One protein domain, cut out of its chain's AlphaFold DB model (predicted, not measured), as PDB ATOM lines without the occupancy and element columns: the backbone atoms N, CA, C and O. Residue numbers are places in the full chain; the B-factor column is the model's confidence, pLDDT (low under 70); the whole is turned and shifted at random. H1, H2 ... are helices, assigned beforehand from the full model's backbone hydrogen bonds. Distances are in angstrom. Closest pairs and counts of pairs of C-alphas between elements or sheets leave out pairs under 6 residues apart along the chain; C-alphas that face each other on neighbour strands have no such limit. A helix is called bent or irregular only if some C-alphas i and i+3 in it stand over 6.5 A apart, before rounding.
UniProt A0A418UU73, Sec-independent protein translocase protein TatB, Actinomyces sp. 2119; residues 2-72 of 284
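What this domain is: This is residues 2 to 72 of the 284 residues of the protein "Sec-independent protein translocase protein TatB" of Actinomyces sp. 2119 (UniProt A0A418UU73). Helix H1 and the much longer helix H2 meet near their ends in a wide, open corner, and beyond a kink at the far end of H2 the unnamed stretch 59 to 72 folds back, making a flat, three-sided frame. The printed part has 71 residues with two named helices, H1 then H2, and no named strand: all helix. It is extended, with a radius of gyration of the C-alphas of 18.9 A and spans of 52 by 28 by 11 A.

How they stand to each other: H1, residues 6 to 20, and H2, residues 25 to 58, are close but not clearly touching; their closest C-alphas, those of Val 17 and Leu 25, are 6.7 A apart. They run opposite ways at a steep tilt of 65 degrees. Every O i to N i+4 pair is within hydrogen-bond range in H1, and 27 of 30 in H2.

Where its parts are: H1 begins at C-alpha 6 (-49.178, -6.472, 49.452) and measures 21.0 A. H2 measures 41.2 A, ending at C-alpha 58 (-21.539, 4.101, 22.715). H2 has a kink of 73 degrees near residue 52 and is irregular, with C-alphas 53 and 56 9.7 A apart.

The domain as a whole: The C-alphas of Ile 18 and Pro 56, the two farthest apart, are 52.1 A apart. The printed part has no cut, and the link H1 to H2 is tight. Residues 53 to 72 have pLDDT under 70.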
ATOM      1  N   PHE A   2     -50.000   3.431  41.906       70.38
ATOM      2  CA  PHE A   2     -51.185   2.710  42.366       70.38
ATOM      3  C   PHE A   2     -50.926   2.337  43.837       70.38
ATOM      4  O   PHE A   2     -49.894   1.746  44.137       70.38
ATOM      5  N   GLY A   3     -51.804   2.735  44.759       81.00
ATOM      6  CA  GLY A   3     -51.627   2.518  46.203       81.00
ATOM      7  C   GLY A   3     -51.989   1.101  46.644       81.00
ATOM      8  O   GLY A   3     -52.789   0.958  47.553       81.00
ATOM      9  N   ILE A   4     -51.472   0.079  45.958       85.00
ATOM     10  CA  ILE A   4     -51.809  -1.326  46.210       85.00
ATOM     11  C   ILE A   4     -50.838  -1.874  47.257       85.00
ATOM     12  O   ILE A   4     -49.641  -2.014  47.003       85.00
ATOM     13  N   SER A   5     -51.357  -2.184  48.440       89.19
ATOM     14  CA  SER A   5     -50.643  -2.910  49.488       89.19
ATOM     15  C   SER A   5     -50.440  -4.383  49.109       89.19
ATOM     16  O   SER A   5     -51.165  -4.941  48.280       89.19
ATOM     17  N   GLY A   6     -49.460  -5.054  49.727       92.69
ATOM     18  CA  GLY A   6     -49.178  -6.472  49.452       92.69
ATOM     19  C   GLY A   6     -50.401  -7.385  49.634       92.69
ATOM     20  O   GLY A   6     -50.591  -8.323  48.861       92.69
ATOM     21  N   SER A   7     -51.277  -7.064  50.592       94.25
ATOM     22  CA  SER A   7     -52.555  -7.753  50.796       94.25
ATOM     23  C   SER A   7     -53.546  -7.523  49.654       94.25
ATOM     24  O   SER A   7     -54.164  -8.475  49.183       94.25
ATOM     25  N   GLU A   8     -53.681  -6.291  49.163       93.38
ATOM     26  CA  GLU A   8     -54.579  -5.978  48.041       93.38
ATOM     27  C   GLU A   8     -54.103  -6.634  46.740       93.38
ATOM     28  O   GLU A   8     -54.918  -7.120  45.959       93.38
ATOM     29  N   PHE A   9     -52.788  -6.742  46.530       95.06
ATOM     30  CA  PHE A   9     -52.235  -7.480  45.394       95.06
ATOM     31  C   PHE A   9     -52.621  -8.967  45.428       95.06
ATOM     32  O   PHE A   9     -52.979  -9.539  44.398       95.06
ATOM     33  N   PHE A  10     -52.614  -9.590  46.609       95.62
ATOM     34  CA  PHE A  10     -53.037 -10.983  46.760       95.62
ATOM     35  C   PHE A  10     -54.528 -11.167  46.450       95.62
ATOM     36  O   PHE A  10     -54.908 -12.116  45.763       95.62
ATOM     37  N   VAL A  11     -55.371 -10.223  46.886       96.12
ATOM     38  CA  VAL A  11     -56.801 -10.199  46.535       96.12
ATOM     39  C   VAL A  11     -56.982 -10.075  45.020       96.12
ATOM     40  O   VAL A  11     -57.779 -10.811  44.442       96.12
ATOM     41  N   LEU A  12     -56.207  -9.220  44.348       94.62
ATOM     42  CA  LEU A  12     -56.254  -9.088  42.889       94.62
ATOM     43  C   LEU A  12     -55.839 -10.375  42.169       94.62
ATOM     44  O   LEU A  12     -56.489 -10.756  41.196       94.62
ATOM     45  N   ILE A  13     -54.805 -11.072  42.652       94.81
ATOM     46  CA  ILE A  13     -54.433 -12.389  42.118       94.81
ATOM     47  C   ILE A  13     -55.592 -13.369  42.281       94.81
ATOM     48  O   ILE A  13     -55.939 -14.057  41.323       94.81
ATOM     49  N   LEU A  14     -56.220 -13.420  43.457       95.75
ATOM     50  CA  LEU A  14     -57.340 -14.323  43.706       95.75
ATOM     51  C   LEU A  14     -58.518 -14.034  42.763       95.75
ATOM     52  O   LEU A  14     -59.062 -14.956  42.157       95.75
ATOM     53  N   VAL A  15     -58.860 -12.758  42.570       96.50
ATOM     54  CA  VAL A  15     -59.886 -12.335  41.606       96.50
ATOM     55  C   VAL A  15     -59.498 -12.752  40.186       96.50
ATOM     56  O   VAL A  15     -60.321 -13.328  39.475       96.50
ATOM     57  N   ALA A  16     -58.245 -12.545  39.776       95.62
ATOM     58  CA  ALA A  16     -57.765 -12.955  38.458       95.62
ATOM     59  C   ALA A  16     -57.853 -14.479  38.255       95.62
ATOM     60  O   ALA A  16     -58.274 -14.927  37.190       95.62
ATOM     61  N   VAL A  17     -57.524 -15.280  39.275       95.50
ATOM     62  CA  VAL A  17     -57.659 -16.749  39.256       95.50
ATOM     63  C   VAL A  17     -59.108 -17.171  39.069       95.50
ATOM     64  O   VAL A  17     -59.370 -18.090  38.299       95.50
ATOM     65  N   ILE A  18     -60.046 -16.509  39.741       96.25
ATOM     66  CA  ILE A  18     -61.470 -16.839  39.640       96.25
ATOM     67  C   ILE A  18     -62.019 -16.459  38.261       96.25
ATOM     68  O   ILE A  18     -62.690 -17.267  37.626       96.25
ATOM     69  N   VAL A  19     -61.706 -15.255  37.777       96.12
ATOM     70  CA  VAL A  19     -62.224 -14.727  36.504       96.12
ATOM     71  C   VAL A  19     -61.663 -15.489  35.302       96.12
ATOM     72  O   VAL A  19     -62.401 -15.831  34.381       96.12
ATOM     73  N   VAL A  20     -60.357 -15.762  35.297       93.75
ATOM     74  CA  VAL A  20     -59.679 -16.475  34.202       93.75
ATOM     75  C   VAL A  20     -59.852 -17.993  34.331       93.75
ATOM     76  O   VAL A  20     -59.862 -18.721  33.336       93.75
ATOM     77  N   GLY A  21     -59.995 -18.474  35.564       95.06
ATOM     78  CA  GLY A  21     -59.992 -19.878  35.936       95.06
ATOM     79  C   GLY A  21     -58.582 -20.374  36.304       95.06
ATOM     80  O   GLY A  21     -57.615 -20.104  35.577       95.06
ATOM     81  N   PRO A  22     -58.438 -21.178  37.378       93.25
ATOM     82  CA  PRO A  22     -57.136 -21.653  37.860       93.25
ATOM     83  C   PRO A  22     -56.396 -22.525  36.841       93.25
ATOM     84  O   PRO A  22     -55.169 -22.557  36.831       93.25
ATOM     85  N   GLN A  23     -57.129 -23.189  35.945       93.12
ATOM     86  CA  GLN A  23     -56.548 -24.043  34.908       93.12
ATOM     87  C   GLN A  23     -55.927 -23.248  33.747       93.12
ATOM     88  O   GLN A  23     -55.002 -23.735  33.101       93.12
ATOM     89  N   ARG A  24     -56.399 -22.020  33.475       93.56
ATOM     90  CA  ARG A  24     -55.962 -21.223  32.311       93.56
ATOM     91  C   ARG A  24     -54.849 -20.227  32.632       93.56
ATOM     92  O   ARG A  24     -54.030 -19.926  31.767       93.56
ATOM     93  N   LEU A  25     -54.754 -19.756  33.877       93.81
ATOM     94  CA  LEU A  25     -53.646 -18.902  34.320       93.81
ATOM     95  C   LEU A  25     -52.242 -19.458  34.036       93.81
ATOM     96  O   LEU A  25     -51.431 -18.708  33.488       93.81
ATOM     97  N   PRO A  26     -51.908 -20.727  34.351       90.94
ATOM     98  CA  PRO A  26     -50.572 -21.248  34.075       90.94
ATOM     99  C   PRO A  26     -50.270 -21.294  32.572       90.94
ATOM    100  O   PRO A  26     -49.126 -21.099  32.165       90.94
ATOM    101  N   GLU A  27     -51.280 -21.504  31.729       92.75
ATOM    102  CA  GLU A  27     -51.134 -21.495  30.272       92.75
ATOM    103  C   GLU A  27     -50.829 -20.086  29.733       92.75
ATOM    104  O   GLU A  27     -49.906 -19.902  28.925       92.75
ATOM    105  N   TYR A  28     -51.528 -19.066  30.240       93.94
ATOM    106  CA  TYR A  28     -51.250 -17.669  29.897       93.94
ATOM    107  C   TYR A  28     -49.912 -17.185  30.455       93.94
ATOM    108  O   TYR A  28     -49.144 -16.564  29.717       93.94
ATOM    109  N   ALA A  29     -49.566 -17.541  31.695       94.12
ATOM    110  CA  ALA A  29     -48.268 -17.233  32.288       94.12
ATOM    111  C   ALA A  29     -47.124 -17.810  31.442       94.12
ATOM    112  O   ALA A  29     -46.198 -17.090  31.078       94.12
ATOM    113  N   ARG A  30     -47.231 -19.075  31.007       95.44
ATOM    114  CA  ARG A  30     -46.262 -19.696  30.083       95.44
ATOM    115  C   ARG A  30     -46.146 -18.939  28.761       95.44
ATOM    116  O   ARG A  30     -45.072 -18.900  28.164       95.44
ATOM    117  N   THR A  31     -47.234 -18.367  28.256       95.69
ATOM    118  CA  THR A  31     -47.220 -17.573  27.017       95.69
ATOM    119  C   THR A  31     -46.525 -16.234  27.223       95.69
ATOM    120  O   THR A  31     -45.644 -15.888  26.436       95.69
ATOM    121  N   LEU A  32     -46.822 -15.547  28.325       96.06
ATOM    122  CA  LEU A  32     -46.155 -14.311  28.714       96.06
ATOM    123  C   LEU A  32     -44.653 -14.528  28.936       96.06
ATOM    124  O   LEU A  32     -43.843 -13.814  28.356       96.06
ATOM    125  N   THR A  33     -44.253 -15.558  29.684       95.31
ATOM    126  CA  THR A  33     -42.832 -15.865  29.914       95.31
ATOM    127  C   THR A  33     -42.100 -16.161  28.605       95.31
ATOM    128  O   THR A  33     -40.969 -15.714  28.416       95.31
ATOM    129  N   ARG A  34     -42.740 -16.864  27.660       96.62
ATOM    130  CA  ARG A  34     -42.170 -17.083  26.321       96.62
ATOM    131  C   ARG A  34     -42.004 -15.772  25.551       96.62
ATOM    132  O   ARG A  34     -40.971 -15.600  24.911       96.62
ATOM    133  N   MET A  35     -42.973 -14.857  25.620       97.31
ATOM    134  CA  MET A  35     -42.866 -13.530  25.001       97.31
ATOM    135  C   MET A  35     -41.741 -12.706  25.625       97.31
ATOM    136  O   MET A  35     -40.900 -12.196  24.896       97.31
ATOM    137  N   VAL A  36     -41.660 -12.657  26.956       96.44
ATOM    138  CA  VAL A  36     -40.595 -11.947  27.679       96.44
ATOM    139  C   VAL A  36     -39.223 -12.509  27.318       96.44
ATOM    140  O   VAL A  36     -38.297 -11.749  27.058       96.44
ATOM    141  N   ARG A  37     -39.081 -13.836  27.231       96.19
ATOM    142  CA  ARG A  37     -37.814 -14.464  26.833       96.19
ATOM    143  C   ARG A  37     -37.416 -14.105  25.402       96.19
ATOM    144  O   ARG A  37     -36.248 -13.837  25.155       96.19
ATOM    145  N   ARG A  38     -38.374 -14.079  24.469       96.06
ATOM    146  CA  ARG A  38     -38.129 -13.653  23.080       96.06
ATOM    147  C   ARG A  38     -37.766 -12.177  22.998       96.06
ATOM    148  O   ARG A  38     -36.851 -11.836  22.265       96.06
ATOM    149  N   LEU A  39     -38.452 -11.329  23.761       96.19
ATOM    150  CA  LEU A  39     -38.148  -9.906  23.835       96.19
ATOM    151  C   LEU A  39     -36.746  -9.681  24.400       96.19
ATOM    152  O   LEU A  39     -35.992  -8.917  23.824       96.19
ATOM    153  N   ARG A  40     -36.364 -10.401  25.461       95.19
ATOM    154  CA  ARG A  40     -35.010 -10.341  26.019       95.19
ATOM    155  C   ARG A  40     -33.953 -10.708  24.979       95.19
ATOM    156  O   ARG A  40     -33.047  -9.925  24.759       95.19
ATOM    157  N   LEU A  41     -34.129 -11.829  24.278       95.06
ATOM    158  CA  LEU A  41     -33.216 -12.235  23.203       95.06
ATOM    159  C   LEU A  41     -33.172 -11.216  22.054       95.06
ATOM    160  O   LEU A  41     -32.119 -10.988  21.476       95.06
ATOM    161  N   TYR A  42     -34.305 -10.596  21.720       94.12
ATOM    162  CA  TYR A  42     -34.364  -9.538  20.713       94.12
ATOM    163  C   TYR A  42     -33.605  -8.283  21.159       94.12
ATOM    164  O   TYR A  42     -32.872  -7.716  20.359       94.12
ATOM    165  N   LEU A  43     -33.739  -7.879  22.425       93.19
ATOM    166  CA  LEU A  43     -32.985  -6.765  23.004       93.19
ATOM    167  C   LEU A  43     -31.487  -7.076  23.079       93.19
ATOM    168  O   LEU A  43     -30.687  -6.209  22.754       93.19
ATOM    169  N   ASP A  44     -31.109  -8.304  23.442       90.75
ATOM    170  CA  ASP A  44     -29.711  -8.744  23.486       90.75
ATOM    171  C   ASP A  44     -29.084  -8.731  22.077       90.75
ATOM    172  O   ASP A  44     -27.987  -8.209  21.891       90.75
ATOM    173  N   ASN A  45     -29.809  -9.217  21.061       89.12
ATOM    174  CA  ASN A  45     -29.367  -9.183  19.663       89.12
ATOM    175  C   ASN A  45     -29.312  -7.757  19.099       89.12
ATOM    176  O   ASN A  45     -28.356  -7.408  18.414       89.12
ATOM    177  N   ALA A  46     -30.315  -6.925  19.392       87.12
ATOM    178  CA  ALA A  46     -30.324  -5.522  18.984       87.12
ATOM    179  C   ALA A  46     -29.169  -4.757  19.641       87.12
ATOM    180  O   ALA A  46     -28.502  -3.973  18.978       87.12
ATOM    181  N   ARG A  47     -28.880  -5.032  20.919       80.25
ATOM    182  CA  ARG A  47     -27.720  -4.479  21.623       80.25
ATOM    183  C   ARG A  47     -26.411  -4.916  20.972       80.25
ATOM    184  O   ARG A  47     -25.540  -4.075  20.802       80.25
ATOM    185  N   ALA A  48     -26.275  -6.190  20.600       82.00
ATOM    186  CA  ALA A  48     -25.086  -6.696  19.914       82.00
ATOM    187  C   ALA A  48     -24.886  -6.024  18.545       82.00
ATOM    188  O   ALA A  48     -23.791  -5.564  18.249       82.00
ATOM    189  N   GLN A  49     -25.955  -5.881  17.756       80.19
ATOM    190  CA  GLN A  49     -25.899  -5.242  16.441       80.19
ATOM    191  C   GLN A  49     -25.587  -3.740  16.526       80.19
ATOM    192  O   GLN A  49     -24.802  -3.224  15.739       80.19
ATOM    193  N   ILE A  50     -26.144  -3.043  17.519       71.56
ATOM    194  CA  ILE A  50     -25.815  -1.640  17.799       71.56
ATOM    195  C   ILE A  50     -24.364  -1.512  18.296       71.56
ATOM    196  O   ILE A  50     -23.658  -0.593  17.901       71.56
ATOM    197  N   ALA A  51     -23.879  -2.432  19.131       73.62
ATOM    198  CA  ALA A  51     -22.490  -2.412  19.590       73.62
ATOM    199  C   ALA A  51     -21.487  -2.648  18.443       73.62
ATOM    200  O   ALA A  51     -20.397  -2.081  18.453       73.62
ATOM    201  N   GLU A  52     -21.860  -3.460  17.452       73.56
ATOM    202  CA  GLU A  52     -21.015  -3.807  16.307       73.56
ATOM    203  C   GLU A  52     -21.022  -2.734  15.205       73.56
ATOM    204  O   GLU A  52     -19.983  -2.467  14.605       73.56
ATOM    205  N   GLU A  53     -22.159  -2.070  14.968       67.69
ATOM    206  CA  GLU A  53     -22.278  -1.021  13.943       67.69
ATOM    207  C   GLU A  53     -21.875   0.378  14.435       67.69
ATOM    208  O   GLU A  53     -21.501   1.219  13.619       67.69
ATOM    209  N   VAL A  54     -21.934   0.646  15.746       60.94
ATOM    210  CA  VAL A  54     -21.702   1.999  16.290       60.94
ATOM    211  C   VAL A  54     -20.354   2.137  17.019       60.94
ATOM    212  O   VAL A  54     -19.925   3.255  17.295       60.94
ATOM    213  N   GLY A  55     -19.614   1.042  17.245       62.28
ATOM    214  CA  GLY A  55     -18.261   1.098  17.814       62.28
ATOM    215  C   GLY A  55     -18.192   1.757  19.210       62.28
ATOM    216  O   GLY A  55     -19.225   2.048  19.815       62.28
ATOM    217  N   PRO A  56     -16.987   1.992  19.768       60.59
ATOM    218  CA  PRO A  56     -16.785   2.480  21.145       60.59
ATOM    219  C   PRO A  56     -17.399   3.859  21.459       60.59
ATOM    220  O   PRO A  56     -17.411   4.263  22.616       60.59
ATOM    221  N   GLU A  57     -17.990   4.546  20.484       55.69
ATOM    222  CA  GLU A  57     -18.712   5.815  20.652       55.69
ATOM    223  C   GLU A  57     -19.964   5.665  21.559       55.69
ATOM    224  O   GLU A  57     -20.432   6.635  22.151       55.69
ATOM    225  N   LEU A  58     -20.497   4.440  21.724       54.44
ATOM    226  CA  LEU A  58     -21.539   4.101  22.715       54.44
ATOM    227  C   LEU A  58     -20.993   3.609  24.066       54.44
ATOM    228  O   LEU A  58     -21.777   3.352  24.974       54.44
ATOM    229  N   ALA A  59     -19.679   3.425  24.205       55.25
ATOM    230  CA  ALA A  59     -19.052   3.178  25.504       55.25
ATOM    231  C   ALA A  59     -18.811   4.496  26.259       55.25
ATOM    232  O   ALA A  59     -18.897   4.507  27.483       55.25
ATOM    233  N   ASP A  60     -18.590   5.598  25.530       55.19
ATOM    234  CA  ASP A  60     -18.527   6.956  26.091       55.19
ATOM    235  C   ASP A  60     -19.926   7.543  26.384       55.19
ATOM    236  O   ASP A  60     -20.075   8.403  27.254       55.19
ATOM    237  N   LEU A  61     -20.975   7.059  25.702       55.16
ATOM    238  CA  LEU A  61     -22.376   7.310  26.064       55.16
ATOM    239  C   LEU A  61     -22.863   6.204  27.003       55.16
ATOM    240  O   LEU A  61     -23.358   5.170  26.568       55.16
ATOM    241  N   ASP A  62     -22.696   6.443  28.299       51.75
ATOM    242  CA  ASP A  62     -22.862   5.484  29.390       51.75
ATOM    243  C   ASP A  62     -24.202   4.708  29.351       51.75
ATOM    244  O   ASP A  62     -25.241   5.127  29.863       51.75
ATOM    245  N   LEU A  63     -24.193   3.515  28.745       52.53
ATOM    246  CA  LEU A  63     -25.328   2.578  28.753       52.53
ATOM    247  C   LEU A  63     -25.642   2.050  30.167       52.53
ATOM    248  O   LEU A  63     -26.694   1.436  30.363       52.53
ATOM    249  N   SER A  64     -24.754   2.282  31.139       55.62
ATOM    250  CA  SER A  64     -24.950   1.968  32.558       55.62
ATOM    251  C   SER A  64     -26.012   2.865  33.194       55.62
ATOM    252  O   SER A  64     -26.768   2.398  34.046       55.62
ATOM    253  N   ASP A  65     -26.139   4.107  32.712       56.66
ATOM    254  CA  ASP A  65     -27.219   5.012  33.108       56.66
ATOM    255  C   ASP A  65     -28.575   4.545  32.565       56.66
ATOM    256  O   ASP A  65     -29.601   4.848  33.164       56.66
ATOM    257  N   PHE A  66     -28.596   3.752  31.485       54.38
ATOM    258  CA  PHE A  66     -29.803   3.196  30.857       54.38
ATOM    259  C   PHE A  66     -30.088   1.722  31.198       54.38
ATOM    260  O   PHE A  66     -31.047   1.151  30.669       54.38
ATOM    261  N   ASP A  67     -29.317   1.081  32.082       55.16
ATOM    262  CA  ASP A  67     -29.629  -0.273  32.551       55.16
ATOM    263  C   ASP A  67     -30.951  -0.232  33.345       55.16
ATOM    264  O   ASP A  67     -31.000   0.382  34.407       55.16
ATOM    265  N   PRO A  68     -32.048  -0.881  32.908       56.41
ATOM    266  CA  PRO A  68     -33.371  -0.747  33.530       56.41
ATOM    267  C   PRO A  68     -33.435  -1.207  34.996       56.41
ATOM    268  O   PRO A  68     -34.445  -0.985  35.665       56.41
ATOM    269  N   ARG A  69     -32.395  -1.883  35.502       58.47
ATOM    270  CA  ARG A  69     -32.284  -2.283  36.914       58.47
ATOM    271  C   ARG A  69     -31.477  -1.293  37.759       58.47
ATOM    272  O   ARG A  69     -31.587  -1.349  38.981       58.47
ATOM    273  N   GLN A  70     -30.685  -0.434  37.120       60.06
ATOM    274  CA  GLN A  70     -29.793   0.543  37.755       60.06
ATOM    275  C   GLN A  70     -30.132   1.997  37.394       60.06
ATOM    276  O   GLN A  70     -29.678   2.903  38.091       60.06
ATOM    277  N   TYR A  71     -31.014   2.215  36.408       55.78
ATOM    278  CA  TYR A  71     -31.849   3.401  36.240       55.78
ATOM    279  C   TYR A  71     -32.758   3.451  37.463       55.78
ATOM    280  O   TYR A  71     -33.925   3.066  37.418       55.78
ATOM    281  N   ASP A  72     -32.199   3.819  38.612       56.56
ATOM    282  CA  ASP A  72     -32.989   4.160  39.772       56.56
ATOM    283  C   ASP A  72     -33.707   5.447  39.365       56.56
ATOM    284  O   ASP A  72     -33.070   6.502  39.279       56.56
TER     285      ASP A  72